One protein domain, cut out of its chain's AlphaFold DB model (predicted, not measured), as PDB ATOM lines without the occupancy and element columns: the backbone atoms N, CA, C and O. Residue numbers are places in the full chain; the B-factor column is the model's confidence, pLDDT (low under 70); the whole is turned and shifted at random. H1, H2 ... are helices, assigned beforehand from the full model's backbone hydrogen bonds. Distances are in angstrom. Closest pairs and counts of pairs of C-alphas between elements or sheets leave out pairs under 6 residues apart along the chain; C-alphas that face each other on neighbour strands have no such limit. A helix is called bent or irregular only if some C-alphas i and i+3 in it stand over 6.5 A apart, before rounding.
ATOM      1  N   ASP A 428     -12.966  41.330 -32.851       97.56
ATOM      2  CA  ASP A 428     -12.626  42.724 -32.576       97.56
ATOM      3  C   ASP A 428     -11.937  43.396 -33.766       97.56
ATOM      4  O   ASP A 428     -12.290  44.527 -34.104       97.56
ATOM      5  N   GLU A 429     -11.039  42.695 -34.469       97.75
ATOM      6  CA  GLU A 429     -10.471  43.170 -35.741       97.75
ATOM      7  C   GLU A 429     -11.582  43.417 -36.773       97.75
ATOM      8  O   GLU A 429     -11.603  44.463 -37.428       97.75
ATOM      9  N   GLY A 430     -12.549  42.497 -36.873       97.44
ATOM     10  CA  GLY A 430     -13.700  42.623 -37.771       97.44
ATOM     11  C   GLY A 430     -14.588  43.828 -37.441       97.44
ATOM     12  O   GLY A 430     -14.936  44.606 -38.333       97.44
ATOM     13  N   LYS A 431     -14.915  44.048 -36.159       97.69
ATOM     14  CA  LYS A 431     -15.684  45.227 -35.710       97.69
ATOM     15  C   LYS A 431     -14.954  46.531 -36.026       97.69
ATOM     16  O   LYS A 431     -15.578  47.482 -36.500       97.69
ATOM     17  N   VAL A 432     -13.642  46.572 -35.782       98.12
ATOM     18  CA  VAL A 432     -12.801  47.741 -36.076       98.12
ATOM     19  C   VAL A 432     -12.781  48.026 -37.567       98.12
ATOM     20  O   VAL A 432     -12.977  49.175 -37.957       98.12
ATOM     21  N   LEU A 433     -12.622  46.994 -38.398       98.06
ATOM     22  CA  LEU A 433     -12.668  47.136 -39.847       98.06
ATOM     23  C   LEU A 433     -14.016  47.697 -40.316       98.06
ATOM     24  O   LEU A 433     -14.033  48.655 -41.081       98.06
ATOM     25  N   ILE A 434     -15.143  47.173 -39.824       97.69
ATOM     26  CA  ILE A 434     -16.480  47.669 -40.197       97.69
ATOM     27  C   ILE A 434     -16.666  49.134 -39.781       97.69
ATOM     28  O   ILE A 434     -17.127  49.952 -40.580       97.69
ATOM     29  N   ALA A 435     -16.284  49.490 -38.551       97.81
ATOM     30  CA  ALA A 435     -16.357  50.871 -38.074       97.81
ATOM     31  C   ALA A 435     -15.472  51.809 -38.912       97.81
ATOM     32  O   ALA A 435     -15.875  52.925 -39.246       97.81
ATOM     33  N   ALA A 436     -14.283  51.345 -39.295       97.88
ATOM     34  CA  ALA A 436     -13.357  52.098 -40.123       97.88
ATOM     35  C   ALA A 436     -13.872  52.261 -41.564       97.88
ATOM     36  O   ALA A 436     -13.823  53.366 -42.098       97.88
ATOM     37  N   LEU A 437     -14.443  51.216 -42.170       97.44
ATOM     38  CA  LEU A 437     -15.041  51.278 -43.510       97.44
ATOM     39  C   LEU A 437     -16.215  52.259 -43.586       97.44
ATOM     40  O   LEU A 437     -16.388  52.910 -44.611       97.44
ATOM     41  N   ARG A 438     -16.989  52.404 -42.504       96.81
ATOM     42  CA  ARG A 438     -18.055  53.418 -42.409       96.81
ATOM     43  C   ARG A 438     -17.520  54.848 -42.393       96.81
ATOM     44  O   ARG A 438     -18.177  55.741 -42.907       96.81
ATOM     45  N   ARG A 439     -16.351  55.064 -41.783       97.50
ATOM     46  CA  ARG A 439     -15.754  56.397 -41.604       97.50
ATOM     47  C   ARG A 439     -14.907  56.837 -42.801       97.50
ATOM     48  O   ARG A 439     -14.827  58.029 -43.064       97.50
ATOM     49  N   TYR A 440     -14.258  55.904 -43.497       97.31
ATOM     50  CA  TYR A 440     -13.340  56.206 -44.597       97.31
ATOM     51  C   TYR A 440     -13.892  55.716 -45.937       97.31
ATOM     52  O   TYR A 440     -14.078  54.518 -46.156       97.31
ATOM     53  N   THR A 441     -14.094  56.646 -46.866       95.12
ATOM     54  CA  THR A 441     -14.510  56.390 -48.252       95.12
ATOM     55  C   THR A 441     -13.356  56.679 -49.229       95.12
ATOM     56  O   THR A 441     -12.351  57.281 -48.858       95.12
ATOM     57  N   GLY A 442     -13.456  56.197 -50.475       94.38
ATOM     58  CA  GLY A 442     -12.460  56.443 -51.532       94.38
ATOM     59  C   GLY A 442     -11.437  55.319 -51.769       94.38
ATOM     60  O   GLY A 442     -11.385  54.323 -51.046       94.38
ATOM     61  N   SER A 443     -10.618  55.474 -52.817       92.44
ATOM     62  CA  SER A 443      -9.671  54.454 -53.308       92.44
ATOM     63  C   SER A 443      -8.520  54.162 -52.335       92.44
ATOM     64  O   SER A 443      -8.079  53.019 -52.215       92.44
ATOM     65  N   GLY A 444      -8.073  55.175 -51.589       95.56
ATOM     66  CA  GLY A 444      -7.002  55.071 -50.594       95.56
ATOM     67  C   GLY A 444      -7.445  54.571 -49.216       95.56
ATOM     68  O   GLY A 444      -6.603  54.429 -48.329       95.56
ATOM     69  N   ARG A 445      -8.739  54.280 -49.006       96.94
ATOM     70  CA  ARG A 445      -9.279  54.046 -47.656       96.94
ATOM     71  C   ARG A 445      -8.572  52.927 -46.897       96.94
ATOM     72  O   ARG A 445      -8.319  53.073 -45.712       96.94
ATOM     73  N   TYR A 446      -8.194  51.833 -47.561       97.88
ATOM     74  CA  TYR A 446      -7.547  50.702 -46.886       97.88
ATOM     75  C   TYR A 446      -6.160  51.059 -46.343       97.88
ATOM     76  O   TYR A 446      -5.810  50.590 -45.267       97.88
ATOM     77  N   MET A 447      -5.419  51.934 -47.036       97.44
ATOM     78  CA  MET A 447      -4.142  52.462 -46.546       97.44
ATOM     79  C   MET A 447      -4.356  53.353 -45.320       97.44
ATOM     80  O   MET A 447      -3.694  53.188 -44.299       97.44
ATOM     81  N   THR A 448      -5.337  54.257 -45.377       97.88
ATOM     82  CA  THR A 448      -5.677  55.116 -44.234       97.88
ATOM     83  C   THR A 448      -6.120  54.293 -43.023       97.88
ATOM     84  O   THR A 448      -5.709  54.578 -41.898       97.88
ATOM     85  N   ILE A 449      -6.922  53.247 -43.249       98.06
ATOM     86  CA  ILE A 449      -7.402  52.336 -42.207       98.06
ATOM     87  C   ILE A 449      -6.235  51.550 -41.597       98.06
ATOM     88  O   ILE A 449      -6.129  51.516 -40.372       98.06
ATOM     89  N   SER A 450      -5.340  50.971 -42.408       97.38
ATOM     90  CA  SER A 450      -4.183  50.227 -41.888       97.38
ATOM     91  C   SER A 450      -3.247  51.104 -41.065       97.38
ATOM     92  O   SER A 450      -2.702  50.636 -40.073       97.38
ATOM     93  N   THR A 451      -3.086  52.376 -41.440       97.50
ATOM     94  CA  THR A 451      -2.227  53.311 -40.704       97.50
ATOM     95  C   THR A 451      -2.873  53.742 -39.390       97.50
ATOM     96  O   THR A 451      -2.230  53.680 -38.347       97.50
ATOM     97  N   LYS A 452      -4.154  54.140 -39.409       98.12
ATOM     98  CA  LYS A 452      -4.837  54.665 -38.213       98.12
ATOM     99  C   LYS A 452      -5.250  53.596 -37.203       98.12
ATOM    100  O   LYS A 452      -5.354  53.895 -36.021       98.12
ATOM    101  N   TYR A 453      -5.513  52.372 -37.652       97.88
ATOM    102  CA  TYR A 453      -5.946  51.271 -36.786       97.88
ATOM    103  C   TYR A 453      -4.908  50.150 -36.705       97.88
ATOM    104  O   TYR A 453      -5.271  49.014 -36.411       97.88
ATOM    105  N   ARG A 454      -3.627  50.457 -36.950       96.50
ATOM    106  CA  ARG A 454      -2.535  49.475 -37.018       96.50
ATOM    107  C   ARG A 454      -2.498  48.531 -35.816       96.50
ATOM    108  O   ARG A 454      -2.431  47.317 -35.997       96.50
ATOM    109  N   ASP A 455      -2.608  49.089 -34.612       96.56
ATOM    110  CA  ASP A 455      -2.506  48.330 -33.362       96.56
ATOM    111  C   ASP A 455      -3.729  47.432 -33.149       96.56
ATOM    112  O   ASP A 455      -3.615  46.258 -32.801       96.56
ATOM    113  N   ARG A 456      -4.924  47.956 -33.454       97.69
ATOM    114  CA  ARG A 456      -6.195  47.228 -33.312       97.69
ATOM    115  C   ARG A 456      -6.384  46.156 -34.381       97.69
ATOM    116  O   ARG A 456      -7.049  45.158 -34.129       97.69
ATOM    117  N   LEU A 457      -5.792  46.364 -35.553       97.31
ATOM    118  CA  LEU A 457      -5.744  45.405 -36.652       97.31
ATOM    119  C   LEU A 457      -4.524  44.485 -36.558       97.31
ATOM    120  O   LEU A 457      -4.264  43.751 -37.501       97.31
ATOM    121  N   ARG A 458      -3.753  44.539 -35.461       95.50
ATOM    122  CA  ARG A 458      -2.612  43.655 -35.184       95.50
ATOM    123  C   ARG A 458      -1.645  43.515 -36.370       95.50
ATOM    124  O   ARG A 458      -1.160  42.423 -36.651       95.50
ATOM    125  N   GLY A 459      -1.392  44.621 -37.073       94.56
ATOM    126  CA  GLY A 459      -0.447  44.672 -38.192       94.56
ATOM    127  C   GLY A 459      -0.945  44.133 -39.539       94.56
ATOM    128  O   GLY A 459      -0.120  43.946 -40.431       94.56
ATOM    129  N   ARG A 460      -2.254  43.905 -39.725       96.38
ATOM    130  CA  ARG A 460      -2.817  43.477 -41.022       96.38
ATOM    131  C   ARG A 460      -2.454  44.427 -42.156       96.38
ATOM    132  O   ARG A 460      -2.468  45.652 -42.002       96.38
ATOM    133  N   THR A 461      -2.188  43.850 -43.321       96.06
ATOM    134  CA  THR A 461      -1.856  44.620 -44.517       96.06
ATOM    135  C   THR A 461      -3.119  45.205 -45.171       96.06
ATOM    136  O   THR A 461      -4.226  44.690 -44.987       96.06
ATOM    137  N   PRO A 462      -2.990  46.256 -46.002       96.69
ATOM    138  CA  PRO A 462      -4.094  46.764 -46.824       96.69
ATOM    139  C   PRO A 462      -4.731  45.699 -47.728       96.69
ATOM    140  O   PRO A 462      -5.927  45.773 -48.019       96.69
ATOM    141  N   GLY A 463      -3.943  44.709 -48.167       95.56
ATOM    142  CA  GLY A 463      -4.427  43.566 -48.941       95.56
ATOM    143  C   GLY A 463      -5.368  42.683 -48.123       95.56
ATOM    144  O   GLY A 463      -6.468  42.379 -48.586       95.56
ATOM    145  N   ASP A 464      -4.989  42.372 -46.883       95.75
ATOM    146  CA  ASP A 464      -5.823  41.592 -45.958       95.75
ATOM    147  C   ASP A 464      -7.134  42.320 -45.647       95.75
ATOM    148  O   ASP A 464      -8.206  41.716 -45.667       95.75
ATOM    149  N   LEU A 465      -7.065  43.639 -45.421       96.88
ATOM    150  CA  LEU A 465      -8.246  44.475 -45.183       96.88
ATOM    151  C   LEU A 465      -9.207  44.450 -46.378       96.88
ATOM    152  O   LEU A 465     -10.419  44.375 -46.184       96.88
ATOM    153  N   ARG A 466      -8.686  44.493 -47.613       96.62
ATOM    154  CA  ARG A 466      -9.506  44.396 -48.832       96.62
ATOM    155  C   ARG A 466     -10.118  43.005 -48.987       96.62
ATOM    156  O   ARG A 466     -11.282  42.894 -49.365       96.62
ATOM    157  N   ALA A 467      -9.353  41.951 -48.709       95.88
ATOM    158  CA  ALA A 467      -9.843  40.578 -48.755       95.88
ATOM    159  C   ALA A 467     -10.988  40.358 -47.755       95.88
ATOM    160  O   ALA A 467     -12.051  39.872 -48.142       95.88
ATOM    161  N   GLU A 468     -10.828  40.799 -46.505       97.00
ATOM    162  CA  GLU A 468     -11.879  40.650 -45.496       97.00
ATOM    163  C   GLU A 468     -13.069  41.578 -45.752       97.00
ATOM    164  O   GLU A 468     -14.212  41.159 -45.583       97.00
ATOM    165  N   ALA A 469     -12.847  42.802 -46.241       97.25
ATOM    166  CA  ALA A 469     -13.940  43.689 -46.640       97.25
ATOM    167  C   ALA A 469     -14.819  43.061 -47.734       97.25
ATOM    168  O   ALA A 469     -16.041  43.172 -47.661       97.25
ATOM    169  N   ARG A 470     -14.219  42.351 -48.703       96.44
ATOM    170  CA  ARG A 470     -14.963  41.562 -49.700       96.44
ATOM    171  C   ARG A 470     -15.710  40.396 -49.067       96.44
ATOM    172  O   ARG A 470     -16.890  40.213 -49.331       96.44
ATOM    173  N   ARG A 471     -15.074  39.657 -48.158       96.69
ATOM    174  CA  ARG A 471     -15.744  38.560 -47.446       96.69
ATOM    175  C   ARG A 471     -16.969  39.045 -46.663       96.69
ATOM    176  O   ARG A 471     -18.014  38.395 -46.671       96.69
ATOM    177  N   ILE A 472     -16.855  40.200 -46.004       96.75
ATOM    178  CA  ILE A 472     -17.961  40.869 -45.304       96.75
ATOM    179  C   ILE A 472     -19.032  41.316 -46.305       96.75
ATOM    180  O   ILE A 472     -20.218  41.099 -46.055       96.75
ATOM    181  N   HIS A 473     -18.622  41.900 -47.432       96.44
ATOM    182  CA  HIS A 473     -19.507  42.290 -48.525       96.44
ATOM    183  C   HIS A 473     -20.355  41.119 -49.015       96.44
ATOM    184  O   HIS A 473     -21.578  41.165 -48.907       96.44
ATOM    185  N   ASP A 474     -19.720  40.034 -49.444       96.69
ATOM    186  CA  ASP A 474     -20.398  38.869 -50.016       96.69
ATOM    187  C   ASP A 474     -21.318  38.178 -49.002       96.69
ATOM    188  O   ASP A 474     -22.371  37.650 -49.360       96.69
ATOM    189  N   ARG A 475     -20.964  38.227 -47.712       96.81
ATOM    190  CA  ARG A 475     -21.799  37.693 -46.631       96.81
ATOM    191  C   ARG A 475     -23.045  38.540 -46.367       96.81
ATOM    192  O   ARG A 475     -24.096  37.983 -46.058       96.81
ATOM    193  N   LEU A 476     -22.926  39.866 -46.407       95.75
ATOM    194  CA  LEU A 476     -24.001  40.776 -45.995       95.75
ATOM    195  C   LEU A 476     -24.903  41.206 -47.154       95.75
ATOM    196  O   LEU A 476     -26.099  41.426 -46.938       95.75
ATOM    197  N   LEU A 477     -24.365  41.298 -48.372       95.75
ATOM    198  CA  LEU A 477     -25.085  41.812 -49.535       95.75
ATOM    199  C   LEU A 477     -26.406  41.068 -49.807       95.75
ATOM    200  O   LEU A 477     -27.418  41.757 -49.944       95.75
ATOM    201  N   PRO A 478     -26.477  39.717 -49.789       96.94
ATOM    202  CA  PRO A 478     -27.730  39.010 -50.071       96.94
ATOM    203  C   PRO A 478     -28.851  39.349 -49.081       96.94
ATOM    204  O   PRO A 478     -30.018  39.433 -49.457       96.94
ATOM    205  N   GLY A 479     -28.505  39.583 -47.810       95.56
ATOM    206  CA  GLY A 479     -29.475  39.954 -46.778       95.56
ATOM    207  C   GLY A 479     -29.967  41.396 -46.915       95.56
ATOM    208  O   GLY A 479     -31.134  41.683 -46.645       95.56
ATOM    209  N   ILE A 480     -29.093  42.299 -47.360       96.12
ATOM    210  CA  ILE A 480     -29.397  43.731 -47.484       96.12
ATOM    211  C   ILE A 480     -30.098  44.041 -48.808       96.12
ATOM    212  O   ILE A 480     -30.882  44.982 -48.858       96.12
ATOM    213  N   GLN A 481     -29.884  43.245 -49.859       95.44
ATOM    214  CA  GLN A 481     -30.399  43.529 -51.201       95.44
ATOM    215  C   GLN A 481     -31.924  43.709 -51.238       95.44
ATOM    216  O   GLN A 481     -32.411  44.619 -51.895       95.44
ATOM    217  N   SER A 482     -32.665  42.923 -50.451       95.12
ATOM    218  CA  SER A 482     -34.126  43.059 -50.300       95.12
ATOM    219  C   SER A 482     -34.580  44.353 -49.606       95.12
ATOM    220  O   SER A 482     -35.748  44.719 -49.685       95.12
ATOM    221  N   ARG A 483     -33.671  45.031 -48.899       95.69
ATOM    222  CA  ARG A 483     -33.928  46.238 -48.106       95.69
ATOM    223  C   ARG A 483     -33.355  47.504 -48.738       95.69
ATOM    224  O   ARG A 483     -33.647  48.583 -48.242       95.69
ATOM    225  N   LEU A 484     -32.550  47.396 -49.798       95.94
ATOM    226  CA  LEU A 484     -31.926  48.556 -50.449       95.94
ATOM    227  C   LEU A 484     -32.947  49.532 -51.052       95.94
ATOM    228  O   LEU A 484     -32.624  50.707 -51.193       95.94
ATOM    229  N   ASP A 485     -34.156  49.060 -51.360       95.06
ATOM    230  CA  ASP A 485     -35.248  49.887 -51.890       95.06
ATOM    231  C   ASP A 485     -35.902  50.784 -50.823       95.06
ATOM    232  O   ASP A 485     -36.664  51.692 -51.154       95.06
ATOM    233  N   LEU A 486     -35.619  50.551 -49.536       96.31
ATOM    234  CA  LEU A 486     -36.134  51.382 -48.450       96.31
ATOM    235  C   LEU A 486     -35.351  52.706 -48.372       96.31
ATOM    236  O   LEU A 486     -34.114  52.696 -48.428       96.31
ATOM    237  N   PRO A 487     -36.040  53.849 -48.178       93.38
ATOM    238  CA  PRO A 487     -35.376  55.136 -47.997       93.38
ATOM    239  C   PRO A 487     -34.445  55.093 -46.771       93.38
ATOM    240  O   PRO A 487     -34.763  54.473 -45.758       93.38
ATOM    241  N   GLY A 488     -33.261  55.699 -46.883       93.00
ATOM    242  CA  GLY A 488     -32.227  55.731 -45.834       93.00
ATOM    243  C   GLY A 488     -31.365  54.464 -45.702       93.00
ATOM    244  O   GLY A 488     -30.191  54.551 -45.336       93.00
ATOM    245  N   VAL A 489     -31.867  53.277 -46.073       95.75
ATOM    246  CA  VAL A 489     -31.075  52.029 -45.988       95.75
ATOM    247  C   VAL A 489     -29.886  52.067 -46.949       95.75
ATOM    248  O   VAL A 489     -28.776  51.668 -46.597       95.75
ATOM    249  N   ARG A 490     -30.081  52.600 -48.156       95.56
ATOM    250  CA  ARG A 490     -29.004  52.726 -49.146       95.56
ATOM    251  C   ARG A 490     -27.827  53.562 -48.637       95.56
ATOM    252  O   ARG A 490     -26.682  53.188 -48.875       95.56
ATOM    253  N   GLU A 491     -28.103  54.652 -47.925       94.75
ATOM    254  CA  GLU A 491     -27.081  55.525 -47.333       94.75
ATOM    255  C   GLU A 491     -26.338  54.803 -46.206       94.75
ATOM    256  O   GLU A 491     -25.107  54.754 -46.198       94.75
ATOM    257  N   GLN A 492     -27.073  54.111 -45.325       94.81
ATOM    258  CA  GLN A 492     -26.489  53.325 -44.235       94.81
ATOM    259  C   GLN A 492     -25.505  52.247 -44.729       94.81
ATOM    260  O   GLN A 492     -24.529  51.924 -44.041       94.81
ATOM    261  N   PHE A 493     -25.747  51.687 -45.916       96.44
ATOM    262  CA  PHE A 493     -24.912  50.649 -46.525       96.44
ATOM    263  C   PHE A 493     -24.037  51.152 -47.682       96.44
ATOM    264  O   PHE A 493     -23.390  50.346 -48.353       96.44
ATOM    265  N   GLN A 494     -23.918  52.468 -47.890       95.44
ATOM    266  CA  GLN A 494     -23.100  53.035 -48.969       95.44
ATOM    267  C   GLN A 494     -21.613  52.647 -48.854       95.44
ATOM    268  O   GLN A 494     -20.933  52.397 -49.853       95.44
ATOM    269  N   TRP A 495     -21.096  52.521 -47.628       95.75
ATOM    270  CA  TRP A 495     -19.730  52.046 -47.372       95.75
ATOM    271  C   TRP A 495     -19.496  50.602 -47.847       95.75
ATOM    272  O   TRP A 495     -18.386  50.260 -48.263       95.75
ATOM    273  N   LEU A 496     -20.541  49.769 -47.806       96.25
ATOM    274  CA  LEU A 496     -20.510  48.381 -48.255       96.25
ATOM    275  C   LEU A 496     -20.531  48.347 -49.786       96.25
ATOM    276  O   LEU A 496     -19.667  47.728 -50.393       96.25
ATOM    277  N   LEU A 497     -21.425  49.123 -50.405       95.31
ATOM    278  CA  LEU A 497     -21.545  49.233 -51.866       95.31
ATOM    279  C   LEU A 497     -20.306  49.837 -52.550       95.31
ATOM    280  O   LEU A 497     -20.122  49.673 -53.750       95.31
ATOM    281  N   SER A 498     -19.454  50.544 -51.802       94.88
ATOM    282  CA  SER A 498     -18.187  51.098 -52.303       94.88
ATOM    283  C   SER A 498     -17.003  50.128 -52.200       94.88
ATOM    284  O   SER A 498     -15.874  50.513 -52.511       94.88
ATOM    285  N   VAL A 499     -17.209  48.885 -51.746       95.31
ATOM    286  CA  VAL A 499     -16.181  47.836 -51.823       95.31
ATOM    287  C   VAL A 499     -15.992  47.449 -53.297       95.31
ATOM    288  O   VAL A 499     -16.945  46.982 -53.915       95.31
ATOM    289  N   PRO A 500     -14.799  47.655 -53.888       89.56
ATOM    290  CA  PRO A 500     -14.575  47.321 -55.288       89.56
ATOM    291  C   PRO A 500     -14.650  45.806 -55.503       89.56
ATOM    292  O   PRO A 500     -14.063  45.029 -54.743       89.56
ATOM    293  N   TYR A 501     -15.359  45.418 -56.560       81.56
ATOM    294  CA  TYR A 501     -15.213  44.115 -57.193       81.56
ATOM    295  C   TYR A 501     -13.960  44.188 -58.071       81.56
ATOM    296  O   TYR A 501     -13.930  44.986 -59.007       81.56
ATOM    297  N   ASP A 502     -12.915  43.449 -57.693       66.62
ATOM    298  CA  ASP A 502     -11.686  43.325 -58.491       66.62
ATOM    299  C   ASP A 502     -11.946  42.556 -59.798       66.62
ATOM    300  O   ASP A 502     -12.758  41.596 -59.762       66.62
TER     301      ASP A 502
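This is residues 428 to 502 of the 502 residues of an uncharacterized protein of Aspergillus terreus (UniProt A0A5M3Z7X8). A kinked long helix, H3, runs along one side of an elongated body, and the other four helices are set in a loose row beside it, in the order H2, H1, H5, H4. H2 packs near the beginning of H3 and H1 crosses H3 nearly at right angles, while residues 482 to 488 fold the chain back at the other end of H3 toward the short helices H4 and H5. The printed part has 75 residues with five named helices, H1 to H5 in chain order, and no named strand; the class is all helix. The whole is compact, with a radius of gyration of the C-alphas of 12.5 A, and it spans 37 by 24 by 19 A.

Find C-alpha 462 at (-4.094, 46.764, -46.824); from there H3, residues 462 to 481, runs 26.9 A to C-alpha 481 at (-30.399, 43.529, -51.201). Near residue 475 you will find a kink of 36 degrees, and H3 is only just irregular there, with C-alphas 475 and 478 7.0 A apart. H1, residues 428 to 439, begins at C-alpha 428, (-12.626, 42.724, -32.576), and is 16.7 A long. H2 is residues 445 to 452, 10.5 A long. Look last for two short helices, H4 at residues 489 to 492 and H5 at residues 494 to 497.

Start at H1, the hub, which touches H2, H3 and H5. H1 and H3 only just touch, with 3 pairs of C-alphas within 8 A; they stand about perpendicular, at 78 degrees, and the closest C-alphas are those of Leu 433 and Leu 465, 7.4 A apart. H2 touches H3 with residues 462 to 466 of H3 alone, at a steep tilt of 58 degrees, opposite ways; the closest C-alphas, of Tyr 446 and Pro 462, are 5.2 A apart. H1 touches H2 at a steep tilt of 59 degrees, opposite ways, closest at the C-alphas of Ala 436 and Ile 449, 6.3 A apart. The helix packing is mostly crossed, with no touching pair that has a tilt at a shallow one. H1 and H5 only just touch, with 3 pairs within 8 A, closest at the C-alphas of Arg 438 and Trp 495, 5.4 A apart. H5 is close to H3 but not clearly touching, with the C-alphas of His 473 and Leu 496 closest at 6.2 A. H4 touches no helix and meets H5 only through their link; H3 and H4 are apart. In the backbones, every O i to N i+4 pair is within hydrogen-bond range in H1 and H2, and 14 of 16 are in H3; H4 and H5 are too short for such a pair.

The two C-alphas farthest apart, of Gly 459 and Asp 485, are 37.8 A apart. The printed part has no cut and ends at residue 502, the chain's last. The links H1 to H2 and H4 to H5 are tight, those of H2 to H3 and H3 to H4 are short, and no link is long. The mean pLDDT of the printed part is 95.7, and residue 502 alone is under 70.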